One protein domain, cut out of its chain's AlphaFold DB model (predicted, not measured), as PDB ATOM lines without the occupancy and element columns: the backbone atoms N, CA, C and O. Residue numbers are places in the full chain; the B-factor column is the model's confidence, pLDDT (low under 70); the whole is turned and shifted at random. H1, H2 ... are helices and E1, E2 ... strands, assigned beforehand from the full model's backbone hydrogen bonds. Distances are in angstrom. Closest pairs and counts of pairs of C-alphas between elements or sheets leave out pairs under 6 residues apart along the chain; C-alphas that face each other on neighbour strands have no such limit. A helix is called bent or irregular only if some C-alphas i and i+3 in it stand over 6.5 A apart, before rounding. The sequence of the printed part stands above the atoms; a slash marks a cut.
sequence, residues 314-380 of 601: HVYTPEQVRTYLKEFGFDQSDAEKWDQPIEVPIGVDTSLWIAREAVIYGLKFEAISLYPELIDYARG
ATOM      1  N   HIS A 314     -12.804  -7.655 -11.662       79.94
ATOM      2  CA  HIS A 314     -12.593  -7.834 -10.238       79.94
ATOM      3  C   HIS A 314     -13.477  -8.979  -9.742       79.94
ATOM      4  O   HIS A 314     -14.680  -8.996  -9.999       79.94
ATOM      5  N   VAL A 315     -12.891  -9.947  -9.037       86.44
ATOM      6  CA  VAL A 315     -13.635 -11.073  -8.461       86.44
ATOM      7  C   VAL A 315     -14.016 -10.736  -7.025       86.44
ATOM      8  O   VAL A 315     -13.152 -10.645  -6.157       86.44
ATOM      9  N   TYR A 316     -15.313 -10.595  -6.773       86.94
ATOM     10  CA  TYR A 316     -15.873 -10.361  -5.449       86.94
ATOM     11  C   TYR A 316     -16.124 -11.689  -4.736       86.94
ATOM     12  O   TYR A 316     -16.725 -12.609  -5.301       86.94
ATOM     13  N   THR A 317     -15.672 -11.798  -3.486       90.38
ATOM     14  CA  THR A 317     -15.886 -12.993  -2.660       90.38
ATOM     15  C   THR A 317     -17.364 -13.152  -2.296       90.38
ATOM     16  O   THR A 317     -18.110 -12.170  -2.295       90.38
ATOM     17  N   PRO A 318     -17.818 -14.364  -1.921       88.88
ATOM     18  CA  PRO A 318     -19.189 -14.567  -1.462       88.88
ATOM     19  C   PRO A 318     -19.596 -13.627  -0.321       88.88
ATOM     20  O   PRO A 318     -20.717 -13.134  -0.335       88.88
ATOM     21  N   GLU A 319     -18.712 -13.328   0.644       89.19
ATOM     22  CA  GLU A 319     -19.043 -12.370   1.710       89.19
ATOM     23  C   GLU A 319     -19.244 -10.950   1.179       89.19
ATOM     24  O   GLU A 319     -20.196 -10.286   1.583       89.19
ATOM     25  N   GLN A 320     -18.395 -10.496   0.253       88.31
ATOM     26  CA  GLN A 320     -18.536  -9.177  -0.362       88.31
ATOM     27  C   GLN A 320     -19.833  -9.086  -1.168       88.31
ATOM     28  O   GLN A 320     -20.582  -8.125  -1.021       88.31
ATOM     29  N   VAL A 321     -20.145 -10.119  -1.956       89.06
ATOM     30  CA  VAL A 321     -21.393 -10.190  -2.719       89.06
ATOM     31  C   VAL A 321     -22.608 -10.127  -1.793       89.06
ATOM     32  O   VAL A 321     -23.519  -9.351  -2.052       89.06
ATOM     33  N   ARG A 322     -22.618 -10.867  -0.675       91.25
ATOM     34  CA  ARG A 322     -23.714 -10.802   0.314       91.25
ATOM     35  C   ARG A 322     -23.950  -9.386   0.826       91.25
ATOM     36  O   ARG A 322     -25.103  -9.001   1.001       91.25
ATOM     37  N   THR A 323     -22.879  -8.638   1.086       90.12
ATOM     38  CA  THR A 323     -22.963  -7.241   1.523       90.12
ATOM     39  C   THR A 323     -23.621  -6.384   0.448       90.12
ATOM     40  O   THR A 323     -24.636  -5.753   0.733       90.12
ATOM     41  N   TYR A 324     -23.143  -6.468  -0.798       89.69
ATOM     42  CA  TYR A 324     -23.739  -5.738  -1.917       89.69
ATOM     43  C   TYR A 324     -25.211  -6.093  -2.128       89.69
ATOM     44  O   TYR A 324     -26.025  -5.198  -2.296       89.69
ATOM     45  N   LEU A 325     -25.597  -7.370  -2.059       86.81
ATOM     46  CA  LEU A 325     -26.998  -7.777  -2.227       86.81
ATOM     47  C   LEU A 325     -27.908  -7.221  -1.126       86.81
ATOM     48  O   LEU A 325     -29.022  -6.785  -1.411       86.81
ATOM     49  N   LYS A 326     -27.436  -7.184   0.124       86.44
ATOM     50  CA  LYS A 326     -28.186  -6.564   1.225       86.44
ATOM     51  C   LYS A 326     -28.351  -5.061   1.012       86.44
ATOM     52  O   LYS A 326     -29.447  -4.542   1.191       86.44
ATOM     53  N   GLU A 327     -27.283  -4.379   0.606       83.56
ATOM     54  CA  GLU A 327     -27.293  -2.937   0.334       83.56
ATOM     55  C   GLU A 327     -28.164  -2.574  -0.871       83.56
ATOM     56  O   GLU A 327     -28.836  -1.545  -0.862       83.56
ATOM     57  N   PHE A 328     -28.208  -3.447  -1.877       79.12
ATOM     58  CA  PHE A 328     -29.009  -3.261  -3.083       79.12
ATOM     59  C   PHE A 328     -30.508  -3.538  -2.868       79.12
ATOM     60  O   PHE A 328     -31.318  -3.210  -3.730       79.12
ATOM     61  N   GLY A 329     -30.892  -4.127  -1.727       78.06
ATOM     62  CA  GLY A 329     -32.292  -4.354  -1.349       78.06
ATOM     63  C   GLY A 329     -32.844  -5.752  -1.651       78.06
ATOM     64  O   GLY A 329     -34.057  -5.908  -1.787       78.06
ATOM     65  N   PHE A 330     -31.990  -6.775  -1.766       81.25
ATOM     66  CA  PHE A 330     -32.438  -8.174  -1.812       81.25
ATOM     67  C   PHE A 330     -32.914  -8.654  -0.434       81.25
ATOM     68  O   PHE A 330     -32.440  -8.168   0.597       81.25
ATOM     69  N   ASP A 331     -33.811  -9.649  -0.409       82.75
ATOM     70  CA  ASP A 331     -34.245 -10.273   0.845       82.75
ATOM     71  C   ASP A 331     -33.040 -10.780   1.646       82.75
ATOM     72  O   ASP A 331     -32.156 -11.474   1.133       82.75
ATOM     73  N   GLN A 332     -33.009 -10.434   2.933       77.75
ATOM     74  CA  GLN A 332     -31.861 -10.706   3.787       77.75
ATOM     75  C   GLN A 332     -31.589 -12.209   3.933       77.75
ATOM     76  O   GLN A 332     -30.426 -12.617   3.988       77.75
ATOM     77  N   SER A 333     -32.640 -13.033   3.978       76.62
ATOM     78  CA  SER A 333     -32.511 -14.481   4.133       76.62
ATOM     79  C   SER A 333     -32.009 -15.161   2.858       76.62
ATOM     80  O   SER A 333     -31.316 -16.176   2.944       76.62
ATOM     81  N   ASP A 334     -32.305 -14.598   1.688       73.44
ATOM     82  CA  ASP A 334     -31.838 -15.110   0.400       73.44
ATOM     83  C   ASP A 334     -30.430 -14.621   0.057       73.44
ATOM     84  O   ASP A 334     -29.594 -15.424  -0.364       73.44
ATOM     85  N   ALA A 335     -30.116 -13.354   0.345       82.38
ATOM     86  CA  ALA A 335     -28.761 -12.829   0.222       82.38
ATOM     87  C   ALA A 335     -27.778 -13.639   1.083       82.38
ATOM     88  O   ALA A 335     -26.715 -14.018   0.607       82.38
ATOM     89  N   GLU A 336     -28.138 -13.997   2.322       83.25
ATOM     90  CA  GLU A 336     -27.270 -14.774   3.224       83.25
ATOM     91  C   GLU A 336     -26.938 -16.189   2.733       83.25
ATOM     92  O   GLU A 336     -25.900 -16.739   3.114       83.25
ATOM     93  N   LYS A 337     -27.770 -16.770   1.862       79.12
ATOM     94  CA  LYS A 337     -27.531 -18.090   1.261       79.12
ATOM     95  C   LYS A 337     -26.542 -18.043   0.093       79.12
ATOM     96  O   LYS A 337     -26.095 -19.100  -0.343       79.12
ATOM     97  N   TRP A 338     -26.188 -16.859  -0.410       81.31
ATOM     98  CA  TRP A 338     -25.292 -16.713  -1.555       81.31
ATOM     99  C   TRP A 338     -23.878 -17.219  -1.242       81.31
ATOM    100  O   TRP A 338     -23.227 -16.729  -0.325       81.31
ATOM    101  N   ASP A 339     -23.363 -18.194  -1.983       85.25
ATOM    102  CA  ASP A 339     -22.109 -18.888  -1.660       85.25
ATOM    103  C   ASP A 339     -21.028 -18.764  -2.742       85.25
ATOM    104  O   ASP A 339     -19.998 -19.433  -2.662       85.25
ATOM    105  N   GLN A 340     -21.245 -17.933  -3.768       74.94
ATOM    106  CA  GLN A 340     -20.450 -17.987  -5.001       74.94
ATOM    107  C   GLN A 340     -19.758 -16.656  -5.293       74.94
ATOM    108  O   GLN A 340     -20.320 -15.599  -5.018       74.94
ATOM    109  N   PRO A 341     -18.524 -16.666  -5.811       82.12
ATOM    110  CA  PRO A 341     -17.872 -15.428  -6.202       82.12
ATOM    111  C   PRO A 341     -18.527 -14.855  -7.465       82.12
ATOM    112  O   PRO A 341     -19.024 -15.611  -8.304       82.12
ATOM    113  N   ILE A 342     -18.506 -13.531  -7.610       82.38
ATOM    114  CA  ILE A 342     -18.950 -12.854  -8.836       82.38
ATOM    115  C   ILE A 342     -17.770 -12.125  -9.450       82.38
ATOM    116  O   ILE A 342     -17.108 -11.321  -8.801       82.38
ATOM    117  N   GLU A 343     -17.533 -12.395 -10.725       84.12
ATOM    118  CA  GLU A 343     -16.570 -11.669 -11.534       84.12
ATOM    119  C   GLU A 343     -17.260 -10.462 -12.185       84.12
ATOM    120  O   GLU A 343     -18.221 -10.601 -12.945       84.12
ATOM    121  N   VAL A 344     -16.786  -9.265 -11.846       80.38
ATOM    122  CA  VAL A 344     -17.322  -7.981 -12.304       80.38
ATOM    123  C   VAL A 344     -16.319  -7.361 -13.271       80.38
ATOM    124  O   VAL A 344     -15.201  -7.062 -12.854       80.38
ATOM    125  N   PRO A 345     -16.662  -7.151 -14.549       71.69
ATOM    126  CA  PRO A 345     -15.783  -6.464 -15.491       71.69
ATOM    127  C   PRO A 345     -15.362  -5.076 -14.990       71.69
ATOM    128  O   PRO A 345     -16.133  -4.364 -14.354       71.69
ATOM    129  N   ILE A 346     -14.137  -4.653 -15.287       66.06
ATOM    130  CA  ILE A 346     -13.700  -3.300 -14.917       66.06
ATOM    131  C   ILE A 346     -14.486  -2.272 -15.749       66.06
ATOM    132  O   ILE A 346     -14.537  -2.371 -16.974       66.06
ATOM    133  N   GLY A 347     -15.081  -1.275 -15.085       55.12
ATOM    134  CA  GLY A 347     -15.807  -0.172 -15.728       55.12
ATOM    135  C   GLY A 347     -17.328  -0.338 -15.816       55.12
ATOM    136  O   GLY A 347     -17.985   0.552 -16.352       55.12
ATOM    137  N   VAL A 348     -17.893  -1.427 -15.283       62.12
ATOM    138  CA  VAL A 348     -19.342  -1.528 -15.030       62.12
ATOM    139  C   VAL A 348     -19.660  -1.124 -13.591       62.12
ATOM    140  O   VAL A 348     -18.798  -1.215 -12.718       62.12
ATOM    141  N   ASP A 349     -20.893  -0.689 -13.330       80.19
ATOM    142  CA  ASP A 349     -21.356  -0.461 -11.960       80.19
ATOM    143  C   ASP A 349     -21.334  -1.792 -11.195       80.19
ATOM    144  O   ASP A 349     -22.080  -2.721 -11.516       80.19
ATOM    145  N   THR A 350     -20.438  -1.894 -10.213       82.81
ATOM    146  CA  THR A 350     -20.230  -3.109  -9.421       82.81
ATOM    147  C   THR A 350     -21.516  -3.593  -8.772       82.81
ATOM    148  O   THR A 350     -21.827  -4.783  -8.836       82.81
ATOM    149  N   SER A 351     -22.258  -2.686  -8.144       81.94
ATOM    150  CA  SER A 351     -23.441  -3.018  -7.360       81.94
ATOM    151  C   SER A 351     -24.565  -3.496  -8.272       81.94
ATOM    152  O   SER A 351     -25.158  -4.545  -8.023       81.94
ATOM    153  N   LEU A 352     -24.794  -2.790  -9.382       79.31
ATOM    154  CA  LEU A 352     -25.781  -3.157 -10.392       79.31
ATOM    155  C   LEU A 352     -25.396  -4.450 -11.117       79.31
ATOM    156  O   LEU A 352     -26.268  -5.262 -11.413       79.31
ATOM    157  N   TRP A 353     -24.107  -4.683 -11.383       82.31
ATOM    158  CA  TRP A 353     -23.637  -5.928 -11.991       82.31
ATOM    159  C   TRP A 353     -23.816  -7.114 -11.051       82.31
ATOM    160  O   TRP A 353     -24.334  -8.147 -11.467       82.31
ATOM    161  N   ILE A 354     -23.433  -6.966  -9.782       84.19
ATOM    162  CA  ILE A 354     -23.643  -7.989  -8.755       84.19
ATOM    163  C   ILE A 354     -25.139  -8.268  -8.577       84.19
ATOM    164  O   ILE A 354     -25.532  -9.431  -8.540       84.19
ATOM    165  N   ALA A 355     -25.980  -7.233  -8.537       80.00
ATOM    166  CA  ALA A 355     -27.430  -7.375  -8.462       80.00
ATOM    167  C   ALA A 355     -28.007  -8.065  -9.705       80.00
ATOM    168  O   ALA A 355     -28.792  -9.002  -9.584       80.00
ATOM    169  N   ARG A 356     -27.576  -7.663 -10.905       76.81
ATOM    170  CA  ARG A 356     -27.932  -8.305 -12.177       76.81
ATOM    171  C   ARG A 356     -27.561  -9.780 -12.163       76.81
ATOM    172  O   ARG A 356     -28.403 -10.610 -12.488       76.81
ATOM    173  N   GLU A 357     -26.329 -10.115 -11.794       73.81
ATOM    174  CA  GLU A 357     -25.886 -11.504 -11.697       73.81
ATOM    175  C   GLU A 357     -26.704 -12.249 -10.636       73.81
ATOM    176  O   GLU A 357     -27.194 -13.332 -10.918       73.81
ATOM    177  N   ALA A 358     -26.991 -11.670  -9.471       73.38
ATOM    178  CA  ALA A 358     -27.849 -12.316  -8.480       73.38
ATOM    179  C   ALA A 358     -29.285 -12.570  -8.969       73.38
ATOM    180  O   ALA A 358     -29.810 -13.665  -8.754       73.38
ATOM    181  N   VAL A 359     -29.892 -11.618  -9.685       67.31
ATOM    182  CA  VAL A 359     -31.200 -11.791 -10.343       67.31
ATOM    183  C   VAL A 359     -31.133 -12.875 -11.419       67.31
ATOM    184  O   VAL A 359     -31.987 -13.756 -11.452       67.31
ATOM    185  N   ILE A 360     -30.095 -12.875 -12.264       56.41
ATOM    186  CA  ILE A 360     -29.848 -13.928 -13.269       56.41
ATOM    187  C   ILE A 360     -29.688 -15.301 -12.600       56.41
ATOM    188  O   ILE A 360     -30.083 -16.329 -13.152       56.41
ATOM    189  N   TYR A 361     -29.117 -15.325 -11.399       60.62
ATOM    190  CA  TYR A 361     -28.928 -16.520 -10.586       60.62
ATOM    191  C   TYR A 361     -30.195 -16.941  -9.821       60.62
ATOM    192  O   TYR A 361     -30.166 -17.979  -9.152       60.62
ATOM    193  N   GLY A 362     -31.299 -16.201  -9.963       57.09
ATOM    194  CA  GLY A 362     -32.627 -16.561  -9.469       57.09
ATOM    195  C   GLY A 362     -33.007 -15.948  -8.123       57.09
ATOM    196  O   GLY A 362     -34.040 -16.324  -7.571       57.09
ATOM    197  N   LEU A 363     -32.211 -15.021  -7.575       68.06
ATOM    198  CA  LEU A 363     -32.620 -14.302  -6.367       68.06
ATOM    199  C   LEU A 363     -33.770 -13.348  -6.690       68.06
ATOM    200  O   LEU A 363     -33.715 -12.575  -7.649       68.06
ATOM    201  N   LYS A 364     -34.806 -13.385  -5.849       67.56
ATOM    202  CA  LYS A 364     -35.932 -12.460  -5.953       67.56
ATOM    203  C   LYS A 364     -35.467 -11.055  -5.612       67.56
ATOM    204  O   LYS A 364     -34.828 -10.827  -4.587       67.56
ATOM    205  N   PHE A 365     -35.838 -10.121  -6.472       70.88
ATOM    206  CA  PHE A 365     -35.584  -8.711  -6.274       70.88
ATOM    207  C   PHE A 365     -36.922  -7.985  -6.294       70.88
ATOM    208  O   PHE A 365     -37.615  -8.004  -7.305       70.88
ATOM    209  N   GLU A 366     -37.338  -7.413  -5.166       65.62
ATOM    210  CA  GLU A 366     -38.652  -6.758  -5.046       65.62
ATOM    211  C   GLU A 366     -38.588  -5.272  -5.431       65.62
ATOM    212  O   GLU A 366     -39.579  -4.688  -5.862       65.62
ATOM    213  N   ALA A 367     -37.395  -4.675  -5.374       66.38
ATOM    214  CA  ALA A 367     -37.134  -3.274  -5.688       66.38
ATOM    215  C   ALA A 367     -36.956  -2.991  -7.197       66.38
ATOM    216  O   ALA A 367     -36.340  -1.998  -7.574       66.38
ATOM    217  N   ILE A 368     -37.509  -3.829  -8.082       58.50
ATOM    218  CA  ILE A 368     -37.357  -3.718  -9.551       58.50
ATOM    219  C   ILE A 368     -37.765  -2.333 -10.076       58.50
ATOM    220  O   ILE A 368     -37.164  -1.822 -11.016       58.50
ATOM    221  N   SER A 369     -38.766  -1.699  -9.462       53.44
ATOM    222  CA  SER A 369     -39.218  -0.355  -9.842       53.44
ATOM    223  C   SER A 369     -38.182   0.747  -9.599       53.44
ATOM    224  O   SER A 369     -38.303   1.815 -10.188       53.44
ATOM    225  N   LEU A 370     -37.200   0.511  -8.724       54.81
ATOM    226  CA  LEU A 370     -36.115   1.447  -8.419       54.81
ATOM    227  C   LEU A 370     -34.907   1.275  -9.353       54.81
ATOM    228  O   LEU A 370     -34.078   2.176  -9.426       54.81
ATOM    229  N   TYR A 371     -34.836   0.154 -10.079       66.88
ATOM    230  CA  TYR A 371     -33.715  -0.208 -10.949       66.88
ATOM    231  C   TYR A 371     -34.242  -0.708 -12.299       66.88
ATOM    232  O   TYR A 371     -34.308  -1.922 -12.537       66.88
ATOM    233  N   PRO A 372     -34.685   0.207 -13.181       56.28
ATOM    234  CA  PRO A 372     -35.275  -0.154 -14.464       56.28
ATOM    235  C   PRO A 372     -34.336  -0.965 -15.367       56.28
ATOM    236  O   PRO A 372     -34.803  -1.761 -16.178       56.28
ATOM    237  N   GLU A 373     -33.024  -0.850 -15.178       56.16
ATOM    238  CA  GLU A 373     -31.984  -1.629 -15.857       56.16
ATOM    239  C   GLU A 373     -32.061  -3.121 -15.509       56.16
ATOM    240  O   GLU A 373     -31.630  -3.972 -16.286       56.16
ATOM    241  N   LEU A 374     -32.632  -3.452 -14.346       57.25
ATOM    242  CA  LEU A 374     -32.845  -4.822 -13.894       57.25
ATOM    243  C   LEU A 374     -34.204  -5.383 -14.315       57.25
ATOM    244  O   LEU A 374     -34.411  -6.581 -14.148       57.25
ATOM    245  N   ILE A 375     -35.115  -4.582 -14.885       53.66
ATOM    246  CA  ILE A 375     -36.473  -5.020 -15.252       53.66
ATOM    247  C   ILE A 375     -36.443  -6.218 -16.204       53.66
ATOM    248  O   ILE A 375     -37.136  -7.206 -15.955       53.66
ATOM    249  N   ASP A 376     -35.632  -6.165 -17.259       47.19
ATOM    250  CA  ASP A 376     -35.579  -7.233 -18.267       47.19
ATOM    251  C   ASP A 376     -34.956  -8.525 -17.717       47.19
ATOM    252  O   ASP A 376     -35.280  -9.626 -18.166       47.19
ATOM    253  N   TYR A 377     -34.110  -8.407 -16.692       49.97
ATOM    254  CA  TYR A 377     -33.521  -9.546 -15.991       49.97
ATOM    255  C   TYR A 377     -34.494 -10.109 -14.945       49.97
ATOM    256  O   TYR A 377     -34.736 -11.313 -14.872       49.97
ATOM    257  N   ALA A 378     -35.142  -9.242 -14.177       48.88
ATOM    258  CA  ALA A 378     -36.064  -9.634 -13.122       48.88
ATOM    259  C   ALA A 378     -37.386 -10.202 -13.661       48.88
ATOM    260  O   ALA A 378     -38.014 -11.030 -13.006       48.88
ATOM    261  N   ARG A 379     -37.779  -9.824 -14.886       46.38
ATOM    262  CA  ARG A 379     -38.917 -10.413 -15.610       46.38
ATOM    263  C   ARG A 379     -38.613 -11.786 -16.232       46.38
ATOM    264  O   ARG A 379     -39.546 -12.455 -16.658       46.38
ATOM    265  N   GLY A 380     -37.347 -12.224 -16.283       46.81
ATOM    266  CA  GLY A 380     -36.915 -13.301 -17.190       46.81
ATOM    267  C   GLY A 380     -36.044 -14.433 -16.623       46.81
ATOM    268  O   GLY A 380     -35.792 -15.400 -17.346       46.81
TER     269      GLY A 380
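Overview. This is residues 314 to 380 of the 601 residues of an uncharacterized protein of Rhizophagus irregularis (strain DAOM 181602 / DAOM 197198 / MUCL 43194) (UniProt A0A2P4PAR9). Helix H3 forms the core, with H1 crossing it, H4 side by side with it, and a small two-stranded antiparallel sheet, E1 - E2, near its first residues. Short H2 packs on H1. The printed part has 67 residues, with four named helices and two named strands in the order E1 H1 H2 E2 H3 H4; its named elements are mostly helix, with 33 of their 40 residues in helices, and it is compact, with a radius of gyration of the C-alphas of 10.8 A and spans of 29 by 27 by 19 A.

Along the chain. E1, residues 314 to 316, begins at C-alpha (-12.593, -7.834, -10.238), 6.3 A long. H1 is 318 to 328, 15.1 A; H2 332 to 335, 5.2 A; E2 342 to 345, 9.8 A; H3 350 to 360, 15.0 A. H4, 372 to 378, 9.6 A, ends at C-alpha (-36.064, -9.634, -13.122); it is irregular, C-alphas 373 and 376 being 7.1 A apart.

Arrangement. Antiparallel E1 and E2 have N 314 and O 344 within hydrogen-bond range, 2.7 A. H1 touches H2, closest C-alphas Arg 322 and Ala 335, 5.4 A. H1 touches H3 about perpendicular, 85 degrees, closest C-alphas Tyr 324 and Ser 351, 6.1 A. H3 touches H4, a shallow tilt of 29 degrees, the same way, closest C-alphas Val 359 and Ala 378, 6.0 A. Every O i to N i+4 pair is within range in H1 and H3; in H4, 1 of 3, with 3 of 4 O i to N i+3 pairs.

Size, cuts and confidence. The farthest C-alphas, Ser 333 and Gly 347, are 29.6 A apart. The printed part has no cut; the link H3 to H4 is long. pLDDT is under 70 at residues 346 to 348, 359 to 364 and 366 to 380.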